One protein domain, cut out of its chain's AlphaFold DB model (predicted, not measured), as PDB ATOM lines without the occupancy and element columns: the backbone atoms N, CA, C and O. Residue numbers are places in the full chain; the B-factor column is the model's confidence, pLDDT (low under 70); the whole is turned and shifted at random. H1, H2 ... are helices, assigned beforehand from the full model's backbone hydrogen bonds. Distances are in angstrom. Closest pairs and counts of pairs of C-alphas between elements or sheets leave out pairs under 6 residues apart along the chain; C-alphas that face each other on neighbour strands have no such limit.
ATOM      1  N   ARG A 534      23.634 -32.793  25.850       81.44
ATOM      2  CA  ARG A 534      23.561 -32.155  24.529       81.44
ATOM      3  C   ARG A 534      23.129 -33.136  23.442       81.44
ATOM      4  O   ARG A 534      22.294 -32.780  22.624       81.44
ATOM      5  N   GLU A 535      23.619 -34.374  23.464       85.19
ATOM      6  CA  GLU A 535      23.152 -35.401  22.520       85.19
ATOM      7  C   GLU A 535      21.665 -35.732  22.710       85.19
ATOM      8  O   GLU A 535      20.985 -36.017  21.731       85.19
ATOM      9  N   VAL A 536      21.141 -35.650  23.943       83.19
ATOM     10  CA  VAL A 536      19.699 -35.806  24.212       83.19
ATOM     11  C   VAL A 536      18.908 -34.669  23.557       83.19
ATOM     12  O   VAL A 536      17.902 -34.938  22.908       83.19
ATOM     13  N   VAL A 537      19.382 -33.417  23.653       83.38
ATOM     14  CA  VAL A 537      18.776 -32.265  22.951       83.38
ATOM     15  C   VAL A 537      18.764 -32.491  21.439       83.38
ATOM     16  O   VAL A 537      17.711 -32.373  20.818       83.38
ATOM     17  N   GLU A 538      19.916 -32.797  20.838       86.62
ATOM     18  CA  GLU A 538      20.025 -32.895  19.376       86.62
ATOM     19  C   GLU A 538      19.333 -34.148  18.806       86.62
ATOM     20  O   GLU A 538      18.771 -34.067  17.718       86.62
ATOM     21  N   TRP A 539      19.274 -35.269  19.542       91.06
ATOM     22  CA  TRP A 539      18.447 -36.416  19.142       91.06
ATOM     23  C   TRP A 539      16.952 -36.109  19.257       91.06
ATOM     24  O   TRP A 539      16.205 -36.484  18.361       91.06
ATOM     25  N   ILE A 540      16.500 -35.410  20.312       86.94
ATOM     26  CA  ILE A 540      15.085 -35.017  20.431       86.94
ATOM     27  C   ILE A 540      14.712 -34.087  19.272       86.94
ATOM     28  O   ILE A 540      13.713 -34.345  18.612       86.94
ATOM     29  N   LYS A 541      15.547 -33.086  18.960       86.69
ATOM     30  CA  LYS A 541      15.380 -32.194  17.797       86.69
ATOM     31  C   LYS A 541      15.289 -32.916  16.453       86.69
ATOM     32  O   LYS A 541      14.676 -32.378  15.537       86.69
ATOM     33  N   SER A 542      15.913 -34.086  16.306       86.81
ATOM     34  CA  SER A 542      15.847 -34.878  15.073       86.81
ATOM     35  C   SER A 542      14.648 -35.834  15.016       86.81
ATOM     36  O   SER A 542      14.550 -36.605  14.064       86.81
ATOM     37  N   GLN A 543      13.764 -35.835  16.022       87.50
ATOM     38  CA  GLN A 543      12.510 -36.590  15.997       87.50
ATOM     39  C   GLN A 543      11.344 -35.698  15.539       87.50
ATOM     40  O   GLN A 543      11.275 -34.547  15.967       87.50
ATOM     41  N   PRO A 544      10.350 -36.233  14.799       82.69
ATOM     42  CA  PRO A 544       9.135 -35.488  14.443       82.69
ATOM     43  C   PRO A 544       8.393 -34.894  15.653       82.69
ATOM     44  O   PRO A 544       7.867 -33.790  15.579       82.69
ATOM     45  N   ILE A 545       8.432 -35.580  16.804       80.38
ATOM     46  CA  ILE A 545       7.809 -35.117  18.056       80.38
ATOM     47  C   ILE A 545       8.418 -33.808  18.596       80.38
ATOM     48  O   ILE A 545       7.879 -33.227  19.531       80.38
ATOM     49  N   TYR A 546       9.538 -33.320  18.050       82.69
ATOM     50  CA  TYR A 546      10.073 -32.013  18.427       82.69
ATOM     51  C   TYR A 546       9.145 -30.863  18.031       82.69
ATOM     52  O   TYR A 546       9.029 -29.898  18.781       82.69
ATOM     53  N   GLU A 547       8.442 -30.980  16.902       76.94
ATOM     54  CA  GLU A 547       7.465 -29.975  16.479       76.94
ATOM     55  C   GLU A 547       6.248 -29.974  17.418       76.94
ATOM     56  O   GLU A 547       5.829 -28.904  17.857       76.94
ATOM     57  N   ASP A 548       5.778 -31.152  17.853       73.12
ATOM     58  CA  ASP A 548       4.756 -31.280  18.906       73.12
ATOM     59  C   ASP A 548       5.225 -30.670  20.242       73.12
ATOM     60  O   ASP A 548       4.481 -29.924  20.882       73.12
ATOM     61  N   ILE A 549       6.470 -30.947  20.666       79.31
ATOM     62  CA  ILE A 549       7.054 -30.362  21.887       79.31
ATOM     63  C   ILE A 549       7.077 -28.833  21.786       79.31
ATOM     64  O   ILE A 549       6.739 -28.170  22.761       79.31
ATOM     65  N   LEU A 550       7.464 -28.261  20.642       76.88
ATOM     66  CA  LEU A 550       7.499 -26.808  20.457       76.88
ATOM     67  C   LEU A 550       6.098 -26.182  20.394       76.88
ATOM     68  O   LEU A 550       5.903 -25.096  20.934       76.88
ATOM     69  N   LEU A 551       5.134 -26.850  19.754       74.44
ATOM     70  CA  LEU A 551       3.781 -26.330  19.546       74.44
ATOM     71  C   LEU A 551       2.921 -26.386  20.816       74.44
ATOM     72  O   LEU A 551       2.178 -25.448  21.096       74.44
ATOM     73  N   TYR A 552       3.020 -27.471  21.587       75.81
ATOM     74  CA  TYR A 552       2.197 -27.697  22.782       75.81
ATOM     75  C   TYR A 552       2.940 -27.439  24.104       75.81
ATOM     76  O   TYR A 552       2.321 -27.478  25.166       75.81
ATOM     77  N   ASN A 553       4.260 -27.212  24.062       79.19
ATOM     78  CA  ASN A 553       5.165 -27.169  25.222       79.19
ATOM     79  C   ASN A 553       4.975 -28.349  26.201       79.19
ATOM     80  O   ASN A 553       5.120 -28.197  27.416       79.19
ATOM     81  N   ALA A 554       4.616 -29.533  25.692       78.69
ATOM     82  CA  ALA A 554       4.157 -30.653  26.510       78.69
ATOM     83  C   ALA A 554       4.475 -32.018  25.870       78.69
ATOM     84  O   ALA A 554       4.440 -32.155  24.650       78.69
ATOM     85  N   ILE A 555       4.790 -33.042  26.680       82.75
ATOM     86  CA  ILE A 555       5.103 -34.401  26.181       82.75
ATOM     87  C   ILE A 555       4.909 -35.516  27.224       82.75
ATOM     88  O   ILE A 555       5.357 -35.407  28.364       82.75
ATOM     89  N   ASP A 556       4.304 -36.637  26.813       83.19
ATOM     90  CA  ASP A 556       4.277 -37.877  27.600       83.19
ATOM     91  C   ASP A 556       5.679 -38.521  27.638       83.19
ATOM     92  O   ASP A 556       6.230 -38.934  26.612       83.19
ATOM     93  N   ILE A 557       6.243 -38.650  28.842       83.44
ATOM     94  CA  ILE A 557       7.544 -39.293  29.073       83.44
ATOM     95  C   ILE A 557       7.547 -40.759  28.626       83.44
ATOM     96  O   ILE A 557       8.583 -41.233  28.164       83.44
ATOM     97  N   ASP A 558       6.432 -41.486  28.721       81.12
ATOM     98  CA  ASP A 558       6.378 -42.886  28.292       81.12
ATOM     99  C   ASP A 558       6.311 -43.027  26.763       81.12
ATOM    100  O   ASP A 558       6.914 -43.950  26.202       81.12
ATOM    101  N   HIS A 559       5.717 -42.058  26.060       82.69
ATOM    102  CA  HIS A 559       5.870 -41.945  24.608       82.69
ATOM    103  C   HIS A 559       7.333 -41.652  24.237       82.69
ATOM    104  O   HIS A 559       7.917 -42.361  23.414       82.69
ATOM    105  N   LEU A 560       7.971 -40.686  24.906       84.75
ATOM    106  CA  LEU A 560       9.369 -40.326  24.664       84.75
ATOM    107  C   LEU A 560      10.337 -41.501  24.934       84.75
ATOM    108  O   LEU A 560      11.226 -41.773  24.126       84.75
ATOM    109  N   ILE A 561      10.126 -42.269  26.009       85.94
ATOM    110  CA  ILE A 561      10.869 -43.511  26.298       85.94
ATOM    111  C   ILE A 561      10.633 -44.570  25.223       85.94
ATOM    112  O   ILE A 561      11.568 -45.278  24.852       85.94
ATOM    113  N   THR A 562       9.415 -44.677  24.693       85.69
ATOM    114  CA  THR A 562       9.104 -45.608  23.602       85.69
ATOM    115  C   THR A 562       9.883 -45.257  22.329       85.69
ATOM    116  O   THR A 562      10.399 -46.159  21.671       85.69
ATOM    117  N   LEU A 563      10.051 -43.967  22.014       88.12
ATOM    118  CA  LEU A 563      10.885 -43.514  20.893       88.12
ATOM    119  C   LEU A 563      12.375 -43.832  21.128       88.12
ATOM    120  O   LEU A 563      12.998 -44.473  20.281       88.12
ATOM    121  N   PHE A 564      12.930 -43.515  22.306       89.06
ATOM    122  CA  PHE A 564      14.309 -43.901  22.649       89.06
ATOM    123  C   PHE A 564      14.532 -45.423  22.590       89.06
ATOM    124  O   PHE A 564      15.572 -45.876  22.105       89.06
ATOM    125  N   ARG A 565      13.553 -46.226  23.038       86.69
ATOM    126  CA  ARG A 565      13.601 -47.696  22.969       86.69
ATOM    127  C   ARG A 565      13.637 -48.202  21.520       86.69
ATOM    128  O   ARG A 565      14.434 -49.098  21.243       86.69
ATOM    129  N   LYS A 566      12.851 -47.621  20.602       87.38
ATOM    130  CA  LYS A 566      12.881 -47.951  19.158       87.38
ATOM    131  C   LYS A 566      14.263 -47.697  18.542       87.38
ATOM    132  O   LYS A 566      14.813 -48.586  17.897       87.38
ATOM    133  N   ASP A 567      14.873 -46.552  18.847       85.81
ATOM    134  CA  ASP A 567      16.216 -46.171  18.370       85.81
ATOM    135  C   ASP A 567      17.383 -46.881  19.096       85.81
ATOM    136  O   ASP A 567      18.565 -46.630  18.810       85.81
ATOM    137  N   LYS A 568      17.054 -47.807  20.008       88.31
ATOM    138  CA  LYS A 568      17.978 -48.611  20.822       88.31
ATOM    139  C   LYS A 568      18.838 -47.794  21.792       88.31
ATOM    140  O   LYS A 568      19.970 -48.187  22.086       88.31
ATOM    141  N   TYR A 569      18.311 -46.695  22.329       87.25
ATOM    142  CA  TYR A 569      18.919 -45.946  23.432       87.25
ATOM    143  C   TYR A 569      18.359 -46.384  24.792       87.25
ATOM    144  O   TYR A 569      17.150 -46.542  24.961       87.25
ATOM    145  N   ILE A 570      19.235 -46.530  25.790       83.19
ATOM    146  CA  ILE A 570      18.826 -46.588  27.202       83.19
ATOM    147  C   ILE A 570      18.733 -45.162  27.740       83.19
ATOM    148  O   ILE A 570      19.729 -44.437  27.766       83.19
ATOM    149  N   VAL A 571      17.550 -44.799  28.236       82.56
ATOM    150  CA  VAL A 571      17.295 -43.559  28.977       82.56
ATOM    151  C   VAL A 571      16.389 -43.868  30.171       82.56
ATOM    152  O   VAL A 571      15.520 -44.733  30.085       82.56
ATOM    153  N   THR A 572      16.595 -43.191  31.304       81.25
ATOM    154  CA  THR A 572      15.793 -43.389  32.522       81.25
ATOM    155  C   THR A 572      14.698 -42.328  32.658       81.25
ATOM    156  O   THR A 572      14.895 -41.173  32.275       81.25
ATOM    157  N   LYS A 573      13.564 -42.683  33.292       83.81
ATOM    158  CA  LYS A 573      12.499 -41.717  33.645       83.81
ATOM    159  C   LYS A 573      13.043 -40.517  34.434       83.81
ATOM    160  O   LYS A 573      12.586 -39.401  34.221       83.81
ATOM    161  N   LYS A 574      14.042 -40.731  35.305       82.38
ATOM    162  CA  LYS A 574      14.699 -39.666  36.080       82.38
ATOM    163  C   LYS A 574      15.404 -38.647  35.176       82.38
ATOM    164  O   LYS A 574      15.102 -37.463  35.280       82.38
ATOM    165  N   LEU A 575      16.268 -39.101  34.262       81.38
ATOM    166  CA  LEU A 575      17.025 -38.202  33.382       81.38
ATOM    167  C   LEU A 575      16.103 -37.397  32.454       81.38
ATOM    168  O   LEU A 575      16.363 -36.222  32.215       81.38
ATOM    169  N   LEU A 576      15.001 -37.992  31.983       83.75
ATOM    170  CA  LEU A 576      14.012 -37.273  31.172       83.75
ATOM    171  C   LEU A 576      13.205 -36.251  31.975       83.75
ATOM    172  O   LEU A 576      12.980 -35.157  31.471       83.75
ATOM    173  N   ARG A 577      12.822 -36.547  33.225       84.81
ATOM    174  CA  ARG A 577      12.186 -35.544  34.099       84.81
ATOM    175  C   ARG A 577      13.118 -34.361  34.346       84.81
ATOM    176  O   ARG A 577      12.724 -33.230  34.104       84.81
ATOM    177  N   GLU A 578      14.359 -34.617  34.755       82.88
ATOM    178  CA  GLU A 578      15.360 -33.563  34.979       82.88
ATOM    179  C   GLU A 578      15.605 -32.726  33.715       82.88
ATOM    180  O   GLU A 578      15.661 -31.502  33.791       82.88
ATOM    181  N   PHE A 579      15.690 -33.373  32.549       84.12
ATOM    182  CA  PHE A 579      15.859 -32.700  31.264       84.12
ATOM    183  C   PHE A 579      14.661 -31.822  30.869       84.12
ATOM    184  O   PHE A 579      14.854 -30.679  30.468       84.12
ATOM    185  N   LEU A 580      13.431 -32.331  30.987       85.56
ATOM    186  CA  LEU A 580      12.225 -31.598  30.588       85.56
ATOM    187  C   LEU A 580      11.931 -30.427  31.541       85.56
ATOM    188  O   LEU A 580      11.548 -29.357  31.073       85.56
ATOM    189  N   ILE A 581      12.228 -30.573  32.843       84.44
ATOM    190  CA  ILE A 581      12.229 -29.458  33.811       84.44
ATOM    191  C   ILE A 581      13.250 -28.385  33.394       84.44
ATOM    192  O   ILE A 581      12.906 -27.209  33.322       84.44
ATOM    193  N   GLU A 582      14.483 -28.772  33.040       84.50
ATOM    194  CA  GLU A 582      15.542 -27.860  32.561       84.50
ATOM    195  C   GLU A 582      15.215 -27.178  31.212       84.50
ATOM    196  O   GLU A 582      15.965 -26.318  30.737       84.50
ATOM    197  N   LYS A 583      14.132 -27.583  30.543       81.06
ATOM    198  CA  LYS A 583      13.646 -26.999  29.284       81.06
ATOM    199  C   LYS A 583      12.245 -26.393  29.407       81.06
ATOM    200  O   LYS A 583      11.700 -25.969  28.397       81.06
ATOM    201  N   CYS A 584      11.688 -26.321  30.621       80.88
ATOM    202  CA  CYS A 584      10.346 -25.802  30.908       80.88
ATOM    203  C   CYS A 584       9.199 -26.504  30.144       80.88
ATOM    204  O   CYS A 584       8.135 -25.913  29.954       80.88
ATOM    205  N   VAL A 585       9.397 -27.765  29.737       81.62
ATOM    206  CA  VAL A 585       8.406 -28.564  28.998       81.62
ATOM    207  C   VAL A 585       7.484 -29.284  29.983       81.62
ATOM    208  O   VAL A 585       7.944 -30.018  30.862       81.62
ATOM    209  N   ASN A 586       6.172 -29.114  29.829       78.75
ATOM    210  CA  ASN A 586       5.166 -29.679  30.724       78.75
ATOM    211  C   ASN A 586       4.870 -31.156  30.409       78.75
ATOM    212  O   ASN A 586       4.018 -31.504  29.593       78.75
ATOM    213  N   PHE A 587       5.564 -32.052  31.103       78.75
ATOM    214  CA  PHE A 587       5.299 -33.491  31.045       78.75
ATOM    215  C   PHE A 587       4.240 -33.974  32.047       78.75
ATOM    216  O   PHE A 587       3.797 -35.118  31.954       78.75
ATOM    217  N   ALA A 588       3.857 -33.150  33.028       74.19
ATOM    218  CA  ALA A 588       2.904 -33.543  34.063       74.19
ATOM    219  C   ALA A 588       1.478 -33.560  33.500       74.19
ATOM    220  O   ALA A 588       0.798 -34.584  33.581       74.19
ATOM    221  N   ASP A 589       1.064 -32.476  32.841       71.94
ATOM    222  CA  ASP A 589      -0.248 -32.412  32.201       71.94
ATOM    223  C   ASP A 589      -0.339 -33.307  30.967       71.94
ATOM    224  O   ASP A 589      -1.371 -33.936  30.762       71.94
ATOM    225  N   ALA A 590       0.743 -33.474  30.199       71.88
ATOM    226  CA  ALA A 590       0.763 -34.435  29.097       71.88
ATOM    227  C   ALA A 590       0.594 -35.889  29.573       71.88
ATOM    228  O   ALA A 590      -0.124 -36.662  28.942       71.88
ATOM    229  N   ALA A 591       1.215 -36.270  30.697       66.56
ATOM    230  CA  ALA A 591       1.023 -37.594  31.288       66.56
ATOM    231  C   ALA A 591      -0.407 -37.774  31.833       66.56
ATOM    232  O   ALA A 591      -1.005 -38.830  31.636       66.56
ATOM    233  N   ARG A 592      -0.972 -36.731  32.459       67.12
ATOM    234  CA  ARG A 592      -2.361 -36.693  32.943       67.12
ATOM    235  C   ARG A 592      -3.367 -36.815  31.799       67.12
ATOM    236  O   ARG A 592      -4.262 -37.650  31.850       67.12
ATOM    237  N   GLU A 593      -3.183 -36.059  30.721       68.81
ATOM    238  CA  GLU A 593      -4.048 -36.144  29.544       68.81
ATOM    239  C   GLU A 593      -3.895 -37.497  28.831       68.81
ATOM    240  O   GLU A 593      -4.891 -38.091  28.424       68.81
ATOM    241  N   ALA A 594      -2.678 -38.046  28.741       66.31
ATOM    242  CA  ALA A 594      -2.449 -39.388  28.207       66.31
ATOM    243  C   ALA A 594      -3.107 -40.487  29.066       66.31
ATOM    244  O   ALA A 594      -3.653 -41.437  28.505       66.31
ATOM    245  N   ALA A 595      -3.109 -40.356  30.397       61.03
ATOM    246  CA  ALA A 595      -3.832 -41.250  31.303       61.03
ATOM    247  C   ALA A 595      -5.354 -41.153  31.093       61.03
ATOM    248  O   ALA A 595      -6.010 -42.177  30.883       61.03
ATOM    249  N   ASN A 596      -5.895 -39.931  31.019       69.44
ATOM    250  CA  ASN A 596      -7.308 -39.682  30.724       69.44
ATOM    251  C   ASN A 596      -7.709 -40.275  29.353       69.44
ATOM    252  O   ASN A 596      -8.708 -40.988  29.257       69.44
ATOM    253  N   ARG A 597      -6.900 -40.074  28.296       69.19
ATOM    254  CA  ARG A 597      -7.100 -40.674  26.956       69.19
ATOM    255  C   ARG A 597      -7.022 -42.208  26.966       69.19
ATOM    256  O   ARG A 597      -7.701 -42.844  26.166       69.19
ATOM    257  N   ARG A 598      -6.211 -42.805  27.848       65.62
ATOM    258  CA  ARG A 598      -6.120 -44.266  28.063       65.62
ATOM    259  C   ARG A 598      -7.247 -44.814  28.956       65.62
ATOM    260  O   ARG A 598      -7.260 -46.008  29.231       65.62
ATOM    261  N   GLY A 599      -8.194 -43.975  29.389       51.47
ATOM    262  CA  GLY A 599      -9.346 -44.385  30.193       51.47
ATOM    263  C   GLY A 599      -9.042 -44.617  31.676       51.47
ATOM    264  O   GLY A 599      -9.856 -45.223  32.363       51.47
TER     265      GLY A 599
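What this domain is: This is residues 534 to 599 of the 603 residues of an uncharacterized protein of Entamoeba invadens IP1 (UniProt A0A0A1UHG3). Five short helices form a small cluster with few contacts between them: the centres of H2, H3 and H4 make a triangle round the middle, H1 lies at one end of the longest axis, and H5 runs outward at the other. H3 and H4 are the one pair in clear contact, steeply tilted. The printed part has 66 residues, with H1 to H5 in that order, no named strand, and the class all helix. It is compact, with a radius of gyration of the C-alphas of 11.4 A and spans of 33 by 22 by 22 A.

Where its parts are: H1, residues 534 to 541, begins with C-alpha 534 at (23.561, -32.155, 24.529) and is 10.6 A long. H2 holds residues 545 to 552 and is 10.4 A long. H3, residues 557 to 566, measures 14.2 A and begins with C-alpha 557 at (7.544, -39.293, 29.073). H4, residues 573 to 581, measures 12.3 A. H5, residues 587 to 597, measures 14.9 A and ends with C-alpha 597 at (-7.100, -40.674, 26.956).

How they stand to each other: H1 and H2 are close but not clearly touching; their closest C-alphas, of Ile 540 and Tyr 546, are 6.2 A apart, and their lines are about perpendicular at 77 degrees. H1 and H3 are near each other. H2 and H3 are apart. H3 and H4 touch, closest at the C-alphas of Ile 557 and Leu 576, 7.1 A, at a steep tilt of 61 degrees, opposite ways. H5 is close to H3 but not clearly touching it, with the closest C-alphas, of Ile 557 and Phe 587, 6.5 A apart. In H1 to H5 every O i to N i+4 pair is within hydrogen-bond range.

The domain as a whole: The C-alphas farthest apart, of Arg 534 and Gly 599, are 35.6 A apart. The printed part has no cut and no long link. The model's pLDDT is under 70 at residues 591 to 599.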